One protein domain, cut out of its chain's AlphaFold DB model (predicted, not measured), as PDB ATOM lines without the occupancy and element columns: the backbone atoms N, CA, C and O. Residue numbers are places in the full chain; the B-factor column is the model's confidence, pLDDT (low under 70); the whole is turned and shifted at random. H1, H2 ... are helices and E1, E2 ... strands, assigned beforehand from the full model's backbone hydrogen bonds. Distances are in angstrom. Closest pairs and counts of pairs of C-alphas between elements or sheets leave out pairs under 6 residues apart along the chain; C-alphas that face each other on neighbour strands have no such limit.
ATOM      1  N   LEU A  13       2.617  17.835  52.650       85.25
ATOM      2  CA  LEU A  13       3.894  18.489  52.887       85.25
ATOM      3  C   LEU A  13       3.862  19.853  52.196       85.25
ATOM      4  O   LEU A  13       3.779  19.923  50.972       85.25
ATOM      5  N   LEU A  14       3.954  20.926  52.980       88.19
ATOM      6  CA  LEU A  14       4.072  22.289  52.467       88.19
ATOM      7  C   LEU A  14       5.530  22.736  52.539       88.19
ATOM      8  O   LEU A  14       6.145  22.708  53.604       88.19
ATOM      9  N   THR A  15       6.097  23.145  51.408       88.88
ATOM     10  CA  THR A  15       7.456  23.693  51.329       88.88
ATOM     11  C   THR A  15       7.401  25.133  50.822       88.88
ATOM     12  O   THR A  15       7.220  25.340  49.623       88.88
ATOM     13  N   PRO A  16       7.557  26.140  51.701       86.88
ATOM     14  CA  PRO A  16       7.401  27.545  51.321       86.88
ATOM     15  C   PRO A  16       8.357  28.017  50.223       86.88
ATOM     16  O   PRO A  16       8.042  28.971  49.527       86.88
ATOM     17  N   GLU A  17       9.516  27.373  50.079       88.44
ATOM     18  CA  GLU A  17      10.523  27.753  49.092       88.44
ATOM     19  C   GLU A  17      11.326  26.525  48.631       88.44
ATOM     20  O   GLU A  17      11.995  25.863  49.428       88.44
ATOM     21  N   LEU A  18      11.259  26.221  47.333       87.88
ATOM     22  CA  LEU A  18      11.955  25.116  46.671       87.88
ATOM     23  C   LEU A  18      13.245  25.554  45.967       87.88
ATOM     24  O   LEU A  18      14.038  24.696  45.569       87.88
ATOM     25  N   ALA A  19      13.505  26.859  45.835       84.50
ATOM     26  CA  ALA A  19      14.715  27.371  45.197       84.50
ATOM     27  C   ALA A  19      16.022  26.782  45.772       84.50
ATOM     28  O   ALA A  19      16.898  26.449  44.969       84.50
ATOM     29  N   PRO A  20      16.188  26.562  47.098       86.25
ATOM     30  CA  PRO A  20      17.376  25.907  47.644       86.25
ATOM     31  C   PRO A  20      17.612  24.509  47.065       86.25
ATOM     32  O   PRO A  20      18.746  24.168  46.734       86.25
ATOM     33  N   THR A  21      16.547  23.728  46.874       85.25
ATOM     34  CA  THR A  21      16.606  22.387  46.270       85.25
ATOM     35  C   THR A  21      17.065  22.469  44.817       85.25
ATOM     36  O   THR A  21      17.936  21.718  44.388       85.25
ATOM     37  N   PHE A  22      16.535  23.432  44.063       85.31
ATOM     38  CA  PHE A  22      16.862  23.644  42.649       85.31
ATOM     39  C   PHE A  22      18.204  24.355  42.414       85.31
ATOM     40  O   PHE A  22      18.690  24.406  41.281       85.31
ATOM     41  N   SER A  23      18.830  24.877  43.470       86.06
ATOM     42  CA  SER A  23      20.127  25.563  43.425       86.06
ATOM     43  C   SER A  23      21.320  24.635  43.681       86.06
ATOM     44  O   SER A  23      22.461  25.048  43.489       86.06
ATOM     45  N   LEU A  24      21.080  23.374  44.056       88.00
ATOM     46  CA  LEU A  24      22.126  22.365  44.259       88.00
ATOM     47  C   LEU A  24      22.953  22.125  42.987       88.00
ATOM     48  O   LEU A  24      22.467  22.345  41.877       88.00
ATOM     49  N   LYS A  25      24.201  21.664  43.132       88.88
ATOM     50  CA  LYS A  25      25.034  21.238  41.990       88.88
ATOM     51  C   LYS A  25      24.403  20.028  41.300       88.88
ATOM     52  O   LYS A  25      23.628  19.323  41.930       88.88
ATOM     53  N   ASP A  26      24.728  19.781  40.034       86.88
ATOM     54  CA  ASP A  26      24.021  18.768  39.234       86.88
ATOM     55  C   ASP A  26      24.078  17.356  39.852       86.88
ATOM     56  O   ASP A  26      23.050  16.685  39.900       86.88
ATOM     57  N   ASP A  27      25.218  16.939  40.417       87.12
ATOM     58  CA  ASP A  27      25.344  15.637  41.095       87.12
ATOM     59  C   ASP A  27      24.483  15.560  42.371       87.12
ATOM     60  O   ASP A  27      23.737  14.599  42.576       87.12
ATOM     61  N   ASP A  28      24.523  16.608  43.199       88.44
ATOM     62  CA  ASP A  28      23.730  16.712  44.432       88.44
ATOM     63  C   ASP A  28      22.225  16.803  44.128       88.44
ATOM     64  O   ASP A  28      21.385  16.263  44.856       88.44
ATOM     65  N   LEU A  29      21.873  17.492  43.040       88.56
ATOM     66  CA  LEU A  29      20.511  17.623  42.543       88.56
ATOM     67  C   LEU A  29      20.000  16.274  42.042       88.56
ATOM     68  O   LEU A  29      18.901  15.883  42.414       88.56
ATOM     69  N   LEU A  30      20.790  15.538  41.256       86.31
ATOM     70  CA  LEU A  30      20.445  14.190  40.800       86.31
ATOM     71  C   LEU A  30      20.211  13.243  41.978       86.31
ATOM     72  O   LEU A  30      19.198  12.545  42.004       86.31
ATOM     73  N   GLN A  31      21.098  13.257  42.976       86.69
ATOM     74  CA  GLN A  31      20.925  12.458  44.189       86.69
ATOM     75  C   GLN A  31      19.645  12.847  44.939       86.69
ATOM     76  O   GLN A  31      18.868  11.982  45.341       86.69
ATOM     77  N   SER A  32      19.392  14.149  45.095       86.81
ATOM     78  CA  SER A  32      18.195  14.653  45.775       86.81
ATOM     79  C   SER A  32      16.915  14.285  45.025       86.81
ATOM     80  O   SER A  32      15.948  13.846  45.643       86.81
ATOM     81  N   LEU A  33      16.909  14.410  43.697       85.56
ATOM     82  CA  LEU A  33      15.776  14.047  42.852       85.56
ATOM     83  C   LEU A  33      15.535  12.534  42.829       85.56
ATOM     84  O   LEU A  33      14.379  12.116  42.798       85.56
ATOM     85  N   ALA A  34      16.580  11.706  42.905       83.25
ATOM     86  CA  ALA A  34      16.430  10.258  43.048       83.25
ATOM     87  C   ALA A  34      15.703   9.898  44.355       83.25
ATOM     88  O   ALA A  34      14.753   9.120  44.328       83.25
ATOM     89  N   ILE A  35      16.075  10.537  45.472       84.62
ATOM     90  CA  ILE A  35      15.379  10.377  46.760       84.62
ATOM     91  C   ILE A  35      13.922  10.842  46.644       84.62
ATOM     92  O   ILE A  35      13.012  10.100  47.006       84.62
ATOM     93  N   ILE A  36      13.695  12.038  46.088       84.50
ATOM     94  CA  ILE A  36      12.345  12.582  45.862       84.50
ATOM     95  C   ILE A  36      11.507  11.618  45.023       84.50
ATOM     96  O   ILE A  36      10.328  11.451  45.298       84.50
ATOM     97  N   THR A  37      12.092  10.961  44.023       81.75
ATOM     98  CA  THR A  37      11.369  10.027  43.151       81.75
ATOM     99  C   THR A  37      10.823   8.843  43.933       81.75
ATOM    100  O   THR A  37       9.636   8.554  43.815       81.75
ATOM    101  N   THR A  38      11.664   8.200  44.747       80.69
ATOM    102  CA  THR A  38      11.261   7.068  45.591       80.69
ATOM    103  C   THR A  38      10.174   7.479  46.575       80.69
ATOM    104  O   THR A  38       9.170   6.787  46.721       80.69
ATOM    105  N   VAL A  39      10.348   8.649  47.193       84.06
ATOM    106  CA  VAL A  39       9.379   9.202  48.136       84.06
ATOM    107  C   VAL A  39       8.047   9.498  47.435       84.06
ATOM    108  O   VAL A  39       7.008   9.081  47.927       84.06
ATOM    109  N   LEU A  40       8.053  10.146  46.265       82.81
ATOM    110  CA  LEU A  40       6.845  10.471  45.489       82.81
ATOM    111  C   LEU A  40       6.147   9.249  44.875       82.81
ATOM    112  O   LEU A  40       4.964   9.333  44.555       82.81
ATOM    113  N   ASP A  41       6.855   8.136  44.676       81.19
ATOM    114  CA  ASP A  41       6.235   6.852  44.322       81.19
ATOM    115  C   ASP A  41       5.589   6.165  45.539       81.19
ATOM    116  O   ASP A  41       4.844   5.202  45.376       81.19
ATOM    117  N   GLY A  42       5.805   6.707  46.741       79.50
ATOM    118  CA  GLY A  42       5.149   6.291  47.971       79.50
ATOM    119  C   GLY A  42       5.906   5.231  48.759       79.50
ATOM    120  O   GLY A  42       5.425   4.848  49.807       79.50
ATOM    121  N   HIS A  43       7.098   4.797  48.344       81.00
ATOM    122  CA  HIS A  43       7.838   3.698  48.995       81.00
ATOM    123  C   HIS A  43       8.548   4.072  50.306       81.00
ATOM    124  O   HIS A  43       9.386   3.318  50.806       81.00
ATOM    125  N   GLY A  44       8.279   5.265  50.834       77.06
ATOM    126  CA  GLY A  44       9.039   5.818  51.944       77.06
ATOM    127  C   GLY A  44      10.509   6.066  51.580       77.06
ATOM    128  O   GLY A  44      10.911   6.098  50.415       77.06
ATOM    129  N   TYR A  45      11.328   6.313  52.596       80.38
ATOM    130  CA  TYR A  45      12.772   6.476  52.453       80.38
ATOM    131  C   TYR A  45      13.442   6.202  53.793       80.38
ATOM    132  O   TYR A  45      13.107   6.852  54.785       80.38
ATOM    133  N   GLU A  46      14.415   5.290  53.813       80.12
ATOM    134  CA  GLU A  46      15.291   5.031  54.956       80.12
ATOM    135  C   GLU A  46      16.730   5.439  54.639       80.12
ATOM    136  O   GLU A  46      17.248   5.198  53.551       80.12
ATOM    137  N   SER A  47      17.397   6.034  55.624       77.44
ATOM    138  CA  SER A  47      18.819   6.356  55.567       77.44
ATOM    139  C   SER A  47      19.517   5.944  56.854       77.44
ATOM    140  O   SER A  47      19.001   6.150  57.956       77.44
ATOM    141  N   ASP A  48      20.714   5.386  56.711       76.88
ATOM    142  CA  ASP A  48      21.574   5.050  57.839       76.88
ATOM    143  C   ASP A  48      22.372   6.286  58.274       76.88
ATOM    144  O   ASP A  48      23.152   6.863  57.516       76.88
ATOM    145  N   SER A  49      22.178   6.699  59.524       71.31
ATOM    146  CA  SER A  49      22.934   7.763  60.179       71.31
ATOM    147  C   SER A  49      23.902   7.156  61.186       71.31
ATOM    148  O   SER A  49      23.494   6.453  62.108       71.31
ATOM    149  N   GLY A  50      25.191   7.492  61.075       67.06
ATOM    150  CA  GLY A  50      26.222   6.986  61.991       67.06
ATOM    151  C   GLY A  50      26.010   7.359  63.467       67.06
ATOM    152  O   GLY A  50      26.565   6.700  64.337       67.06
ATOM    153  N   VAL A  51      25.202   8.387  63.763       70.38
ATOM    154  CA  VAL A  51      24.961   8.878  65.136       70.38
ATOM    155  C   VAL A  51      23.613   8.416  65.700       70.38
ATOM    156  O   VAL A  51      23.480   8.267  66.908       70.38
ATOM    157  N   HIS A  52      22.608   8.185  64.851       57.09
ATOM    158  CA  HIS A  52      21.239   7.889  65.298       57.09
ATOM    159  C   HIS A  52      20.676   6.568  64.749       57.09
ATOM    160  O   HIS A  52      19.492   6.299  64.927       57.09
ATOM    161  N   GLY A  53      21.502   5.745  64.094       78.94
ATOM    162  CA  GLY A  53      21.071   4.502  63.453       78.94
ATOM    163  C   GLY A  53      20.215   4.753  62.209       78.94
ATOM    164  O   GLY A  53      20.384   5.761  61.518       78.94
ATOM    165  N   LYS A  54      19.287   3.836  61.921       71.69
ATOM    166  CA  LYS A  54      18.319   3.974  60.826       71.69
ATOM    167  C   LYS A  54      17.324   5.092  61.115       71.69
ATOM    168  O   LYS A  54      16.704   5.120  62.175       71.69
ATOM    169  N   ARG A  55      17.148   5.998  60.156       70.06
ATOM    170  CA  ARG A  55      16.120   7.041  60.177       70.06
ATOM    171  C   ARG A  55      15.344   7.025  58.879       70.06
ATOM    172  O   ARG A  55      15.950   7.053  57.808       70.06
ATOM    173  N   GLY A  56      14.024   7.070  58.987       73.62
ATOM    174  CA  GLY A  56      13.153   7.159  57.832       73.62
ATOM    175  C   GLY A  56      11.842   6.421  58.016       73.62
ATOM    176  O   GLY A  56      11.471   6.073  59.135       73.62
ATOM    177  N   TYR A  57      11.178   6.194  56.892       73.75
ATOM    178  CA  TYR A  57       9.914   5.483  56.799       73.75
ATOM    179  C   TYR A  57      10.087   4.312  55.834       73.75
ATOM    180  O   TYR A  57      10.494   4.535  54.695       73.75
ATOM    181  N   SER A  58       9.809   3.091  56.288       73.06
ATOM    182  CA  SER A  58       9.860   1.860  55.478       73.06
ATOM    183  C   SER A  58       8.496   1.398  54.973       73.06
ATOM    184  O   SER A  58       8.428   0.433  54.215       73.06
ATOM    185  N   GLU A  59       7.415   2.038  55.415       77.06
ATOM    186  CA  GLU A  59       6.069   1.733  54.941       77.06
ATOM    187  C   GLU A  59       5.741   2.510  53.663       77.06
ATOM    188  O   GLU A  59       6.315   3.570  53.396       77.06
ATOM    189  N   ASP A  60       4.773   1.994  52.904       77.62
ATOM    190  CA  ASP A  60       4.205   2.743  51.794       77.62
ATOM    191  C   ASP A  60       3.379   3.927  52.341       77.62
ATOM    192  O   ASP A  60       2.384   3.758  53.055       77.62
ATOM    193  N   ILE A  61       3.800   5.147  52.008       79.31
ATOM    194  CA  ILE A  61       3.222   6.413  52.456       79.31
ATOM    195  C   ILE A  61       2.623   7.150  51.262       79.31
ATOM    196  O   ILE A  61       3.335   7.604  50.369       79.31
ATOM    197  N   MET A  62       1.308   7.370  51.300       79.19
ATOM    198  CA  MET A  62       0.654   8.344  50.428       79.19
ATOM    199  C   MET A  62       0.739   9.734  51.059       79.19
ATOM    200  O   MET A  62       0.380   9.915  52.223       79.19
ATOM    201  N   PHE A  63       1.180  10.728  50.294       83.19
ATOM    202  CA  PHE A  63       1.178  12.128  50.708       83.19
ATOM    203  C   PHE A  63       1.098  13.038  49.479       83.19
ATOM    204  O   PHE A  63       1.389  12.618  48.359       83.19
ATOM    205  N   THR A  64       0.731  14.298  49.696       84.75
ATOM    206  CA  THR A  64       0.755  15.325  48.648       84.75
ATOM    207  C   THR A  64       1.820  16.357  48.979       84.75
ATOM    208  O   THR A  64       1.857  16.877  50.094       84.75
ATOM    209  N   TRP A  65       2.676  16.685  48.014       88.44
ATOM    210  CA  TRP A  65       3.690  17.726  48.162       88.44
ATOM    211  C   TRP A  65       3.278  18.989  47.417       88.44
ATOM    212  O   TRP A  65       3.067  18.953  46.207       88.44
ATOM    213  N   LEU A  66       3.204  20.108  48.132       90.50
ATOM    214  CA  LEU A  66       3.027  21.428  47.545       90.50
ATOM    215  C   LEU A  66       4.209  22.305  47.944       90.50
ATOM    216  O   LEU A  66       4.530  22.441  49.126       90.50
ATOM    217  N   GLY A  67       4.847  22.926  46.959       90.75
ATOM    218  CA  GLY A  67       5.903  23.889  47.221       90.75
ATOM    219  C   GLY A  67       5.891  25.048  46.245       90.75
ATOM    220  O   GLY A  67       5.385  24.930  45.130       90.75
ATOM    221  N   ALA A  68       6.445  26.171  46.689       90.62
ATOM    222  CA  ALA A  68       6.580  27.370  45.876       90.62
ATOM    223  C   ALA A  68       8.030  27.542  45.409       90.62
ATOM    224  O   ALA A  68       8.971  27.222  46.130       90.62
ATOM    225  N   ALA A  69       8.204  28.037  44.187       88.25
ATOM    226  CA  ALA A  69       9.484  28.469  43.641       88.25
ATOM    227  C   ALA A  69       9.255  29.704  42.769       88.25
ATOM    228  O   ALA A  69       8.247  29.792  42.066       88.25
ATOM    229  N   VAL A  70      10.210  30.634  42.785       83.12
ATOM    230  CA  VAL A  70      10.166  31.836  41.937       83.12
ATOM    231  C   VAL A  70      10.297  31.479  40.456       83.12
ATOM    232  O   VAL A  70       9.570  32.023  39.622       83.12
ATOM    233  N   ASP A  71      11.234  30.587  40.136       79.81
ATOM    234  CA  ASP A  71      11.445  30.046  38.796       79.81
ATOM    235  C   ASP A  71      12.172  28.696  38.868       79.81
ATOM    236  O   ASP A  71      12.837  28.383  39.861       79.81
TER     237      ASP A  71
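Overview. This is residues 13 to 71 of the 430 residues of the protein "AAA_lid_2 domain-containing protein" of Thaumarchaeota archaeon (UniProt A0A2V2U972). A two-stranded hairpin, E2 and E3, and the helix H2 make a loose, open V, with the turn from H2 into E2 at its corner. Away from the hairpin, E1 and E4 make a small ribbon of two strands side by side, and the short helix H1 sits between that ribbon and H2 along the chain. The 59 printed residues include two named helices and four named strands, in the order E1, H1, H2, E2, E3, E4, of mixed class, in an antiparallel sheet E2, E3 and a parallel sheet E1, E4. The whole is loose, with a radius of gyration of the C-alphas of 13.0 A and spans of 35 by 25 by 17 A.

Along the chain. E2 is residues 45 to 49, 12.8 A long, and E3 residues 53 to 57, 13.0 A. H2, residues 26 to 40, is 20.1 A long and begins at C-alpha 26 (24.021, 18.768, 39.234). H1 is residues 19 to 22. E1, residues 13 to 15, begins at C-alpha 13 (3.894, 18.489, 52.887); E4, residues 64 to 67, ends at C-alpha 67 (5.903, 23.889, 47.221).

Arrangement. E2 and E3 form a hairpin, antiparallel at 167 degrees, with N 47 and O 55 within hydrogen-bond range at 2.8 A. The closest C-alphas of H2 and E2, Val 39 and Tyr 45, are 6.1 A apart. H2, with residues 29 to 32 alone, only just touches H1, with 3 pairs of C-alphas within 8 A; the closest, Phe 22 and Leu 29, are 7.0 A apart. E1 and E4 are parallel at 9 degrees, with N 13 and O 64 within hydrogen-bond range at 2.8 A. E4 is only just apart from H2, 8.4 A at the closest C-alphas. In H2 every O i to N i+4 pair is within hydrogen-bond range; H1 is too short for such a pair.

Size, cuts and confidence. The C-alphas farthest apart, those of Gly 53 and Asp 71, are 36.8 A apart. The printed part has no cut, and no link is long. Mean pLDDT of the printed part is 82.1, with residues 50 and 52 under 70.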